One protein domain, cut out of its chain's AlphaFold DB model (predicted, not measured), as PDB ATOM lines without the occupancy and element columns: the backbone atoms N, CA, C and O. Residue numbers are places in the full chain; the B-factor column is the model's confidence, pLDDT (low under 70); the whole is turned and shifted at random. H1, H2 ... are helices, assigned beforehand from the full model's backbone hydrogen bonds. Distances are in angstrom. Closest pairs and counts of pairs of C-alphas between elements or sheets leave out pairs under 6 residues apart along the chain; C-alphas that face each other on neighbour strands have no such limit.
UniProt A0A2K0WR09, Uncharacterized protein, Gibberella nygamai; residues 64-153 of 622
ATOM      1  N   CYS A  64       7.199  18.474 123.133       87.25
ATOM      2  CA  CYS A  64       7.554  18.648 121.725       87.25
ATOM      3  C   CYS A  64       8.663  19.694 121.559       87.25
ATOM      4  O   CYS A  64       8.420  20.890 121.690       87.25
ATOM      5  N   ASN A  65       9.863  19.235 121.205       84.75
ATOM      6  CA  ASN A  65      11.040  20.085 121.002       84.75
ATOM      7  C   ASN A  65      11.247  20.518 119.543       84.75
ATOM      8  O   ASN A  65      12.288  21.073 119.219       84.75
ATOM      9  N   GLU A  66      10.280  20.274 118.655       88.38
ATOM     10  CA  GLU A  66      10.413  20.592 117.230       88.38
ATOM     11  C   GLU A  66      10.096  22.082 116.951       88.38
ATOM     12  O   GLU A  66       8.919  22.452 117.012       88.38
ATOM     13  N   PRO A  67      11.083  22.953 116.634       83.06
ATOM     14  CA  PRO A  67      10.919  24.416 116.582       83.06
ATOM     15  C   PRO A  67       9.938  24.927 115.527       83.06
ATOM     16  O   PRO A  67       9.369  26.008 115.685       83.06
ATOM     17  N   CYS A  68       9.724  24.161 114.456       83.62
ATOM     18  CA  CYS A  68       8.740  24.471 113.419       83.62
ATOM     19  C   CYS A  68       7.348  23.906 113.732       83.62
ATOM     20  O   CYS A  68       6.386  24.171 113.007       83.62
ATOM     21  N   CYS A  69       7.209  23.093 114.782       86.81
ATOM     22  CA  CYS A  69       5.943  22.475 115.130       86.81
ATOM     23  C   CYS A  69       5.040  23.457 115.873       86.81
ATOM     24  O   CYS A  69       5.439  24.089 116.846       86.81
ATOM     25  N   ARG A  70       3.759  23.516 115.500       83.88
ATOM     26  CA  ARG A  70       2.758  24.316 116.226       83.88
ATOM     27  C   ARG A  70       2.656  23.970 117.718       83.88
ATOM     28  O   ARG A  70       2.250  24.812 118.509       83.88
ATOM     29  N   HIS A  71       2.991  22.734 118.087       84.00
ATOM     30  CA  HIS A  71       2.998  22.265 119.473       84.00
ATOM     31  C   HIS A  71       4.370  22.392 120.148       84.00
ATOM     32  O   HIS A  71       4.564  21.805 121.208       84.00
ATOM     33  N   TYR A  72       5.312  23.142 119.576       86.25
ATOM     34  CA  TYR A  72       6.611  23.397 120.194       86.25
ATOM     35  C   TYR A  72       6.470  23.869 121.650       86.25
ATOM     36  O   TYR A  72       5.652  24.742 121.948       86.25
ATOM     37  N   GLY A  73       7.226  23.250 122.556       82.56
ATOM     38  CA  GLY A  73       7.176  23.497 123.997       82.56
ATOM     39  C   GLY A  73       5.924  22.962 124.703       82.56
ATOM     40  O   GLY A  73       5.743  23.219 125.891       82.56
ATOM     41  N   THR A  74       5.038  22.234 124.012       84.62
ATOM     42  CA  THR A  74       3.866  21.609 124.648       84.62
ATOM     43  C   THR A  74       4.296  20.372 125.420       84.62
ATOM     44  O   THR A  74       4.789  19.423 124.810       84.62
ATOM     45  N   ASP A  75       4.048  20.370 126.730       83.75
ATOM     46  CA  ASP A  75       4.212  19.205 127.599       83.75
ATOM     47  C   ASP A  75       2.980  18.291 127.530       83.75
ATOM     48  O   ASP A  75       1.844  18.702 127.798       83.75
ATOM     49  N   TYR A  76       3.194  17.044 127.118       77.81
ATOM     50  CA  TYR A  76       2.159  16.026 127.020       77.81
ATOM     51  C   TYR A  76       2.062  15.228 128.325       77.81
ATOM     52  O   TYR A  76       3.045  14.871 128.967       77.81
ATOM     53  N   LYS A  77       0.838  14.858 128.708       69.12
ATOM     54  CA  LYS A  77       0.589  14.196 130.001       69.12
ATOM     55  C   LYS A  77       1.213  12.807 130.100       69.12
ATOM     56  O   LYS A  77       1.431  12.307 131.199       69.12
ATOM     57  N   CYS A  78       1.434  12.153 128.961       70.06
ATOM     58  CA  CYS A  78       2.027  10.827 128.906       70.06
ATOM     59  C   CYS A  78       2.728  10.559 127.567       70.06
ATOM     60  O   CYS A  78       2.388  11.130 126.524       70.06
ATOM     61  N   LYS A  79       3.655   9.594 127.587       71.06
ATOM     62  CA  LYS A  79       4.472   9.188 126.433       71.06
ATOM     63  C   LYS A  79       3.646   8.745 125.230       71.06
ATOM     64  O   LYS A  79       4.006   9.029 124.095       71.06
ATOM     65  N   SER A  80       2.491   8.109 125.441       63.69
ATOM     66  CA  SER A  80       1.606   7.712 124.337       63.69
ATOM     67  C   SER A  80       0.969   8.899 123.609       63.69
ATOM     68  O   SER A  80       0.735   8.819 122.404       63.69
ATOM     69  N   GLU A  81       0.672   9.996 124.312       68.81
ATOM     70  CA  GLU A  81       0.132  11.206 123.680       68.81
ATOM     71  C   GLU A  81       1.204  11.942 122.882       68.81
ATOM     72  O   GLU A  81       0.932  12.355 121.752       68.81
ATOM     73  N   PHE A  82       2.418  12.022 123.428       76.44
ATOM     74  CA  PHE A  82       3.576  12.549 122.717       76.44
ATOM     75  C   PHE A  82       3.926  11.710 121.488       76.44
ATOM     76  O   PHE A  82       4.037  12.259 120.399       76.44
ATOM     77  N   ASN A  83       3.981  10.381 121.608       75.25
ATOM     78  CA  ASN A  83       4.245   9.503 120.466       75.25
ATOM     79  C   ASN A  83       3.184   9.679 119.374       75.25
ATOM     80  O   ASN A  83       3.514   9.785 118.198       75.25
ATOM     81  N   ARG A  84       1.902   9.797 119.751       74.38
ATOM     82  CA  ARG A  84       0.826  10.089 118.792       74.38
ATOM     83  C   ARG A  84       1.017  11.444 118.112       74.38
ATOM     84  O   ARG A  84       0.652  11.572 116.947       74.38
ATOM     85  N   HIS A  85       1.533  12.443 118.827       82.00
ATOM     86  CA  HIS A  85       1.866  13.750 118.272       82.00
ATOM     87  C   HIS A  85       3.059  13.683 117.303       82.00
ATOM     88  O   HIS A  85       2.928  14.146 116.168       82.00
ATOM     89  N   ALA A  86       4.170  13.074 117.719       78.12
ATOM     90  CA  ALA A  86       5.381  12.906 116.917       78.12
ATOM     91  C   ALA A  86       5.098  12.143 115.608       78.12
ATOM     92  O   ALA A  86       5.595  12.491 114.540       78.12
ATOM     93  N   ASP A  87       4.187  11.170 115.677       74.25
ATOM     94  CA  ASP A  87       3.720  10.372 114.544       74.25
ATOM     95  C   ASP A  87       2.788  11.109 113.569       74.25
ATOM     96  O   ASP A  87       2.425  10.552 112.520       74.25
ATOM     97  N   THR A  88       2.338  12.323 113.898       76.88
ATOM     98  CA  THR A  88       1.478  13.088 112.992       76.88
ATOM     99  C   THR A  88       2.259  13.561 111.771       76.88
ATOM    100  O   THR A  88       3.392  14.027 111.870       76.88
ATOM    101  N   GLY A  89       1.622  13.515 110.596       71.62
ATOM    102  CA  GLY A  89       2.229  14.035 109.364       71.62
ATOM    103  C   GLY A  89       2.631  15.509 109.483       71.62
ATOM    104  O   GLY A  89       3.668  15.899 108.971       71.62
ATOM    105  N   ALA A  90       1.873  16.313 110.238       73.44
ATOM    106  CA  ALA A  90       2.212  17.713 110.487       73.44
ATOM    107  C   ALA A  90       3.510  17.882 111.299       73.44
ATOM    108  O   ALA A  90       4.281  18.787 111.000       73.44
ATOM    109  N   HIS A  91       3.765  17.019 112.292       80.94
ATOM    110  CA  HIS A  91       5.019  17.040 113.049       80.94
ATOM    111  C   HIS A  91       6.202  16.598 112.176       80.94
ATOM    112  O   HIS A  91       7.213  17.287 112.138       80.94
ATOM    113  N   ARG A  92       6.051  15.519 111.391       79.44
ATOM    114  CA  ARG A  92       7.087  15.063 110.440       79.44
ATOM    115  C   ARG A  92       7.432  16.125 109.392       79.44
ATOM    116  O   ARG A  92       8.606  16.351 109.124       79.44
ATOM    117  N   ILE A  93       6.421  16.790 108.829       75.44
ATOM    118  CA  ILE A  93       6.621  17.889 107.875       75.44
ATOM    119  C   ILE A  93       7.333  19.053 108.569       75.44
ATOM    120  O   ILE A  93       8.325  19.534 108.042       75.44
ATOM    121  N   ALA A  94       6.897  19.464 109.764       81.44
ATOM    122  CA  ALA A  94       7.572  20.515 110.525       81.44
ATOM    123  C   ALA A  94       9.053  20.187 110.796       81.44
ATOM    124  O   ALA A  94       9.903  21.041 110.567       81.44
ATOM    125  N   ALA A  95       9.364  18.950 111.188       80.31
ATOM    126  CA  ALA A  95      10.736  18.492 111.411       80.31
ATOM    127  C   ALA A  95      11.585  18.493 110.135       80.31
ATOM    128  O   ALA A  95      12.747  18.900 110.146       80.31
ATOM    129  N   ASN A  96      11.005  18.080 109.006       78.75
ATOM    130  CA  ASN A  96      11.681  18.173 107.718       78.75
ATOM    131  C   ASN A  96      11.930  19.635 107.329       78.75
ATOM    132  O   ASN A  96      13.053  19.970 106.970       78.75
ATOM    133  N   LEU A  97      10.931  20.512 107.463       76.44
ATOM    134  CA  LEU A  97      11.066  21.943 107.178       76.44
ATOM    135  C   LEU A  97      12.156  22.593 108.034       76.44
ATOM    136  O   LEU A  97      12.972  23.346 107.509       76.44
ATOM    137  N   ASN A  98      12.216  22.258 109.324       83.19
ATOM    138  CA  ASN A  98      13.259  22.741 110.220       83.19
ATOM    139  C   ASN A  98      14.655  22.298 109.763       83.19
ATOM    140  O   ASN A  98      15.572  23.115 109.712       83.19
ATOM    141  N   ARG A  99      14.808  21.030 109.351       80.19
ATOM    142  CA  ARG A  99      16.071  20.517 108.797       80.19
ATOM    143  C   ARG A  99      16.522  21.330 107.589       80.19
ATOM    144  O   ARG A  99      17.702  21.659 107.491       80.19
ATOM    145  N   VAL A 100      15.602  21.671 106.685       73.50
ATOM    146  CA  VAL A 100      15.988  22.441 105.501       73.50
ATOM    147  C   VAL A 100      16.292  23.897 105.846       73.50
ATOM    148  O   VAL A 100      17.298  24.422 105.373       73.50
ATOM    149  N   LEU A 101      15.521  24.519 106.741       76.25
ATOM    150  CA  LEU A 101      15.794  25.875 107.224       76.25
ATOM    151  C   LEU A 101      17.173  25.998 107.882       76.25
ATOM    152  O   LEU A 101      17.894  26.956 107.605       76.25
ATOM    153  N   LEU A 102      17.566  25.010 108.691       78.56
ATOM    154  CA  LEU A 102      18.898  24.946 109.298       78.56
ATOM    155  C   LEU A 102      20.020  24.880 108.252       78.56
ATOM    156  O   LEU A 102      21.109  25.387 108.498       78.56
ATOM    157  N   SER A 103      19.760  24.283 107.085       73.12
ATOM    158  CA  SER A 103      20.744  24.172 105.999       73.12
ATOM    159  C   SER A 103      20.808  25.396 105.078       73.12
ATOM    160  O   SER A 103      21.837  25.635 104.449       73.12
ATOM    161  N   SER A 104      19.726  26.173 104.976       68.12
ATOM    162  CA  SER A 104      19.586  27.241 103.979       68.12
ATOM    163  C   SER A 104      19.640  28.655 104.553       68.12
ATOM    164  O   SER A 104      19.906  29.598 103.811       68.12
ATOM    165  N   VAL A 105      19.308  28.837 105.838       74.25
ATOM    166  CA  VAL A 105      19.189  30.163 106.457       74.25
ATOM    167  C   VAL A 105      20.454  30.476 107.264       74.25
ATOM    168  O   VAL A 105      20.683  29.860 108.301       74.25
ATOM    169  N   PRO A 106      21.276  31.452 106.834       66.19
ATOM    170  CA  PRO A 106      22.594  31.687 107.425       66.19
ATOM    171  C   PRO A 106      22.560  32.468 108.748       66.19
ATOM    172  O   PRO A 106      23.562  32.506 109.455       66.19
ATOM    173  N   THR A 107      21.446  33.123 109.090       78.06
ATOM    174  CA  THR A 107      21.341  33.951 110.301       78.06
ATOM    175  C   THR A 107      20.310  33.401 111.279       78.06
ATOM    176  O   THR A 107      19.170  33.114 110.915       78.06
ATOM    177  N   ALA A 108      20.687  33.320 112.559       77.00
ATOM    178  CA  ALA A 108      19.821  32.814 113.628       77.00
ATOM    179  C   ALA A 108      18.509  33.611 113.768       77.00
ATOM    180  O   ALA A 108      17.457  33.038 114.040       77.00
ATOM    181  N   SER A 109      18.543  34.926 113.524       77.44
ATOM    182  CA  SER A 109      17.354  35.785 113.572       77.44
ATOM    183  C   SER A 109      16.372  35.511 112.431       77.44
ATOM    184  O   SER A 109      15.163  35.498 112.654       77.44
ATOM    185  N   ALA A 110      16.870  35.255 111.217       75.25
ATOM    186  CA  ALA A 110      16.023  34.860 110.097       75.25
ATOM    187  C   ALA A 110      15.473  33.444 110.307       75.25
ATOM    188  O   ALA A 110      14.288  33.219 110.093       75.25
ATOM    189  N   LEU A 111      16.296  32.522 110.817       80.19
ATOM    190  CA  LEU A 111      15.875  31.161 111.138       80.19
ATOM    191  C   LEU A 111      14.723  31.158 112.152       80.19
ATOM    192  O   LEU A 111      13.711  30.500 111.932       80.19
ATOM    193  N   GLN A 112      14.840  31.943 113.225       83.12
ATOM    194  CA  GLN A 112      13.797  32.058 114.242       83.12
ATOM    195  C   GLN A 112      12.500  32.661 113.678       83.12
ATOM    196  O   GLN A 112      11.408  32.212 114.033       83.12
ATOM    197  N   ALA A 113      12.603  33.657 112.791       78.88
ATOM    198  CA  ALA A 113      11.444  34.259 112.135       78.88
ATOM    199  C   ALA A 113      10.718  33.263 111.213       78.88
ATOM    200  O   ALA A 113       9.488  33.204 111.224       78.88
ATOM    201  N   GLU A 114      11.466  32.446 110.469       81.12
ATOM    202  CA  GLU A 114      10.915  31.381 109.623       81.12
ATOM    203  C   GLU A 114      10.289  30.255 110.461       81.12
ATOM    204  O   GLU A 114       9.167  29.824 110.191       81.12
ATOM    205  N   GLN A 115      10.954  29.824 111.538       85.94
ATOM    206  CA  GLN A 115      10.417  28.834 112.478       85.94
ATOM    207  C   GLN A 115       9.108  29.319 113.129       85.94
ATOM    208  O   GLN A 115       8.136  28.568 113.186       85.94
ATOM    209  N   GLU A 116       9.035  30.581 113.572       84.25
ATOM    210  CA  GLU A 116       7.801  31.191 114.094       84.25
ATOM    211  C   GLU A 116       6.710  31.303 113.015       84.25
ATOM    212  O   GLU A 116       5.535  31.036 113.284       84.25
ATOM    213  N   GLY A 117       7.086  31.642 111.778       82.56
ATOM    214  CA  GLY A 117       6.180  31.645 110.630       82.56
ATOM    215  C   GLY A 117       5.532  30.278 110.413       82.56
ATOM    216  O   GLY A 117       4.309  30.167 110.346       82.56
ATOM    217  N   LEU A 118       6.330  29.210 110.428       83.19
ATOM    218  CA  LEU A 118       5.838  27.838 110.303       83.19
ATOM    219  C   LEU A 118       4.942  27.420 111.481       83.19
ATOM    220  O   LEU A 118       3.894  26.808 111.260       83.19
ATOM    221  N   ARG A 119       5.286  27.800 112.721       86.06
ATOM    222  CA  ARG A 119       4.461  27.508 113.912       86.06
ATOM    223  C   ARG A 119       3.092  28.172 113.865       86.06
ATOM    224  O   ARG A 119       2.088  27.567 114.249       86.06
ATOM    225  N   SER A 120       3.063  29.413 113.394       84.69
ATOM    226  CA  SER A 120       1.848  30.213 113.268       84.69
ATOM    227  C   SER A 120       1.081  29.952 111.969       84.69
ATOM    228  O   SER A 120       0.008  30.521 111.792       84.69
ATOM    229  N   PHE A 121       1.574  29.068 111.089       84.75
ATOM    230  CA  PHE A 121       1.050  28.862 109.733       84.75
ATOM    231  C   PHE A 121       0.932  30.173 108.954       84.75
ATOM    232  O   PHE A 121      -0.073  30.430 108.290       84.75
ATOM    233  N   ARG A 122       1.947  31.025 109.081       83.62
ATOM    234  CA  ARG A 122       2.047  32.314 108.417       83.62
ATOM    235  C   ARG A 122       3.022  32.215 107.256       83.62
ATOM    236  O   ARG A 122       4.150  31.763 107.437       83.62
ATOM    237  N   CYS A 123       2.609  32.667 106.075       82.81
ATOM    238  CA  CYS A 123       3.530  32.747 104.945       82.81
ATOM    239  C   CYS A 123       4.563  33.864 105.182       82.81
ATOM    240  O   CYS A 123       4.204  35.018 105.409       82.81
ATOM    241  N   THR A 124       5.847  33.520 105.132       76.50
ATOM    242  CA  THR A 124       7.008  34.419 105.300       76.50
ATOM    243  C   THR A 124       7.687  34.762 103.969       76.50
ATOM    244  O   THR A 124       8.545  35.644 103.915       76.50
ATOM    245  N   SER A 125       7.266  34.131 102.866       74.62
ATOM    246  CA  SER A 125       7.821  34.372 101.531       74.62
ATOM    247  C   SER A 125       7.487  35.770 101.029       74.62
ATOM    248  O   SER A 125       6.328  36.085 100.768       74.62
ATOM    249  N   ARG A 126       8.510  36.605 100.823       69.81
ATOM    250  CA  ARG A 126       8.351  37.975 100.300       69.81
ATOM    251  C   ARG A 126       7.859  38.027  98.852       69.81
ATOM    252  O   ARG A 126       7.416  39.080  98.408       69.81
ATOM    253  N   LEU A 127       7.986  36.919  98.123       68.44
ATOM    254  CA  LEU A 127       7.600  36.802  96.716       68.44
ATOM    255  C   LEU A 127       6.188  36.226  96.534       68.44
ATOM    256  O   LEU A 127       5.690  36.197  95.414       68.44
ATOM    257  N   CYS A 128       5.531  35.804  97.619       78.75
ATOM    258  CA  CYS A 128       4.163  35.305  97.569       78.75
ATOM    259  C   CYS A 128       3.135  36.439  97.709       78.75
ATOM    260  O   CYS A 128       3.260  37.305  98.577       78.75
ATOM    261  N   HIS A 129       2.046  36.379  96.934       76.75
ATOM    262  CA  HIS A 129       0.917  37.312  97.071       76.75
ATOM    263  C   HIS A 129       0.209  37.231  98.437       76.75
ATOM    264  O   HIS A 129      -0.435  38.189  98.859       76.75
ATOM    265  N   ARG A 130       0.348  36.103  99.142       77.19
ATOM    266  CA  ARG A 130      -0.213  35.829 100.478       77.19
ATOM    267  C   ARG A 130       0.805  36.037 101.596       77.19
ATOM    268  O   ARG A 130       0.629  35.526 102.702       77.19
ATOM    269  N   HIS A 131       1.881  36.778 101.326       80.31
ATOM    270  CA  HIS A 131       2.880  37.119 102.330       80.31
ATOM    271  C   HIS A 131       2.228  37.718 103.586       80.31
ATOM    272  O   HIS A 131       1.481  38.695 103.536       80.31
ATOM    273  N   GLY A 132       2.546  37.135 104.736       77.06
ATOM    274  CA  GLY A 132       2.035  37.541 106.034       77.06
ATOM    275  C   GLY A 132       0.641  37.014 106.378       77.06
ATOM    276  O   GLY A 132       0.222  37.231 107.516       77.06
ATOM    277  N   GLU A 133      -0.045  36.317 105.465       82.69
ATOM    278  CA  GLU A 133      -1.347  35.698 105.721       82.69
ATOM    279  C   GLU A 133      -1.207  34.477 106.638       82.69
ATOM    280  O   GLU A 133      -0.285  33.672 106.491       82.69
ATOM    281  N   VAL A 134      -2.138  34.348 107.588       85.06
ATOM    282  CA  VAL A 134      -2.201  33.251 108.559       85.06
ATOM    283  C   VAL A 134      -3.274  32.255 108.138       85.06
ATOM    284  O   VAL A 134      -4.445  32.598 107.979       85.06
ATOM    285  N   PHE A 135      -2.884  30.995 108.007       82.50
ATOM    286  CA  PHE A 135      -3.760  29.923 107.571       82.50
ATOM    287  C   PHE A 135      -4.438  29.247 108.764       82.50
ATOM    288  O   PHE A 135      -3.819  28.939 109.782       82.50
ATOM    289  N   SER A 136      -5.731  28.948 108.628       78.50
ATOM    290  CA  SER A 136      -6.520  28.329 109.702       78.50
ATOM    291  C   SER A 136      -6.170  26.858 109.946       78.50
ATOM    292  O   SER A 136      -6.335  26.363 111.062       78.50
ATOM    293  N   THR A 137      -5.668  26.149 108.926       76.88
ATOM    294  CA  THR A 137      -5.307  24.728 109.029       76.88
ATOM    295  C   THR A 137      -3.891  24.449 108.531       76.88
ATOM    296  O   THR A 137      -3.440  25.023 107.541       76.88
ATOM    297  N   ALA A 138      -3.218  23.487 109.173       71.94
ATOM    298  CA  ALA A 138      -1.898  23.010 108.753       71.94
ATOM    299  C   ALA A 138      -1.919  22.495 107.303       71.94
ATOM    300  O   ALA A 138      -1.022  22.771 106.521       71.94
ATOM    301  N   LYS A 139      -2.996  21.797 106.918       75.56
ATOM    302  CA  LYS A 139      -3.165  21.256 105.565       75.56
ATOM    303  C   LYS A 139      -3.242  22.360 104.508       75.56
ATOM    304  O   LYS A 139      -2.576  22.257 103.487       75.56
ATOM    305  N   SER A 140      -4.032  23.412 104.744       77.69
ATOM    306  CA  SER A 140      -4.111  24.545 103.809       77.69
ATOM    307  C   SER A 140      -2.786  25.294 103.698       77.69
ATOM    308  O   SER A 140      -2.451  25.755 102.618       77.69
ATOM    309  N   PHE A 141      -2.040  25.385 104.802       81.06
ATOM    310  CA  PHE A 141      -0.732  26.026 104.830       81.06
ATOM    311  C   PHE A 141       0.321  25.228 104.053       81.06
ATOM    312  O   PHE A 141       0.955  25.761 103.154       81.06
ATOM    313  N   PHE A 142       0.464  23.930 104.330       75.12
ATOM    314  CA  PHE A 142       1.442  23.102 103.623       75.12
ATOM    315  C   PHE A 142       1.099  22.924 102.145       75.12
ATOM    316  O   PHE A 142       2.005  22.879 101.326       75.12
ATOM    317  N   ASN A 143      -0.186  22.881 101.782       76.38
ATOM    318  CA  ASN A 143      -0.583  22.892 100.375       76.38
ATOM    319  C   ASN A 143      -0.234  24.217  99.691       76.38
ATOM    320  O   ASN A 143       0.212  24.196  98.556       76.38
ATOM    321  N   HIS A 144      -0.393  25.345 100.381       82.19
ATOM    322  CA  HIS A 144       0.009  26.646  99.851       82.19
ATOM    323  C   HIS A 144       1.519  26.736  99.590       82.19
ATOM    324  O   HIS A 144       1.938  27.300  98.585       82.19
ATOM    325  N   LEU A 145       2.336  26.117 100.447       73.06
ATOM    326  CA  LEU A 145       3.781  26.021 100.228       73.06
ATOM    327  C   LEU A 145       4.162  25.152  99.013       73.06
ATOM    328  O   LEU A 145       5.309  25.207  98.585       73.06
ATOM    329  N   LYS A 146       3.228  24.364  98.456       70.00
ATOM    330  CA  LYS A 146       3.431  23.608  97.208       70.00
ATOM    331  C   LYS A 146       3.102  24.409  95.948       70.00
ATOM    332  O   LYS A 146       3.409  23.939  94.858       70.00
ATOM    333  N   ASP A 147       2.448  25.563  96.076       71.56
ATOM    334  CA  ASP A 147       2.103  26.387  94.918       71.56
ATOM    335  C   ASP A 147       3.384  26.931  94.257       71.56
ATOM    336  O   ASP A 147       4.374  27.219  94.937       71.56
ATOM    337  N   ASP A 148       3.355  27.118  92.932       57.78
ATOM    338  CA  ASP A 148       4.527  27.499  92.121       57.78
ATOM    339  C   ASP A 148       5.227  28.787  92.613       57.78
ATOM    340  O   ASP A 148       6.433  28.948  92.456       57.78
ATOM    341  N   GLU A 149       4.503  29.676  93.301       62.12
ATOM    342  CA  GLU A 149       5.055  30.896  93.911       62.12
ATOM    343  C   GLU A 149       6.067  30.643  95.043       62.12
ATOM    344  O   GLU A 149       6.870  31.518  95.372       62.12
ATOM    345  N   HIS A 150       6.030  29.457  95.657       64.19
ATOM    346  CA  HIS A 150       6.947  29.036  96.721       64.19
ATOM    347  C   HIS A 150       8.014  28.076  96.208       64.19
ATOM    348  O   HIS A 150       9.080  27.993  96.818       64.19
ATOM    349  N   ARG A 151       7.751  27.412  95.074       54.62
ATOM    350  CA  ARG A 151       8.642  26.438  94.434       54.62
ATOM    351  C   ARG A 151       9.999  27.037  94.063       54.62
ATOM    352  O   ARG A 151      11.022  26.392  94.274       54.62
ATOM    353  N   ASP A 152       9.995  28.291  93.606       50.00
ATOM    354  CA  ASP A 152      11.203  29.028  93.207       50.00
ATOM    355  C   ASP A 152      11.572  30.182  94.164       50.00
ATOM    356  O   ASP A 152      12.660  30.751  94.067       50.00
ATOM    357  N   GLY A 153      10.660  30.568  95.068       45.31
ATOM    358  CA  GLY A 153      10.765  31.790  95.878       45.31
ATOM    359  C   GLY A 153      11.313  31.610  97.297       45.31
ATOM    360  O   GLY A 153      11.665  32.600  97.943       45.31
TER     361      GLY A 153
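This is residues 64 to 153 of the 622 residues of an uncharacterized protein of Gibberella nygamai (UniProt A0A2K0WR09). A helical hairpin of H2 and H3 forms the middle, with the short H4 beside its open end, where H2 begins and H3 ends; H1 and the loop of residues 64 to 78 lie toward one end of the longest axis, and the tiny H5 and the turn round Leu 127, in the stretch 121 to 137 that folds back on itself, lie toward the other. The printed part has 90 residues with five named helices, H1 to H5 in order, and no named strand; the class is all helix. It is compact, with a radius of gyration of the C-alphas of 13.5 A, and only just elongated, with spans of 42 by 28 by 17 A.

H2, residues 89 to 104, and H3, residues 108 to 120, touch and form a helical hairpin, at a shallow tilt of 18 degrees, opposite ways; their closest C-alphas, of Leu 101 and Leu 111, are 6.6 A apart. H1, residues 79 to 86, is close to H2 but not clearly touching, at a steep tilt of 60 degrees, the same way; the closest C-alphas, of His 85 and His 91, are 6.9 A apart. H4, residues 138 to 144, is also close to H2 but not clearly touching, the closest C-alphas being those of Ala 90 and Ala 138 at 6.9 A. H3 and H4 are near each other. H5, residues 148 to 151, is apart from H1, H2 and H3. In H1, H2, H3 and H4 every O i to N i+4 pair is within hydrogen-bond range; H5 is too short for such a pair.

H2 is 22.5 A long and begins at C-alpha 89 (2.229, 14.035, 109.364). H3 is 18.2 A long, H1 10.3 A, H4 9.8 A and H5 4.8 A. C-alpha 79, where H1 begins, is at (4.472, 9.188, 126.433), and C-alpha 151, where H5 ends, at (8.642, 26.438, 94.434).

The two C-alphas farthest apart, of Cys 78 and Leu 127, are 41.7 A apart. The printed part has no cut. The link H3 to H4 is long, with 17 residues; the other links between helices are tight. The mean pLDDT of the printed part is 76.8, with 13 residues under 70, among them 148 to 153.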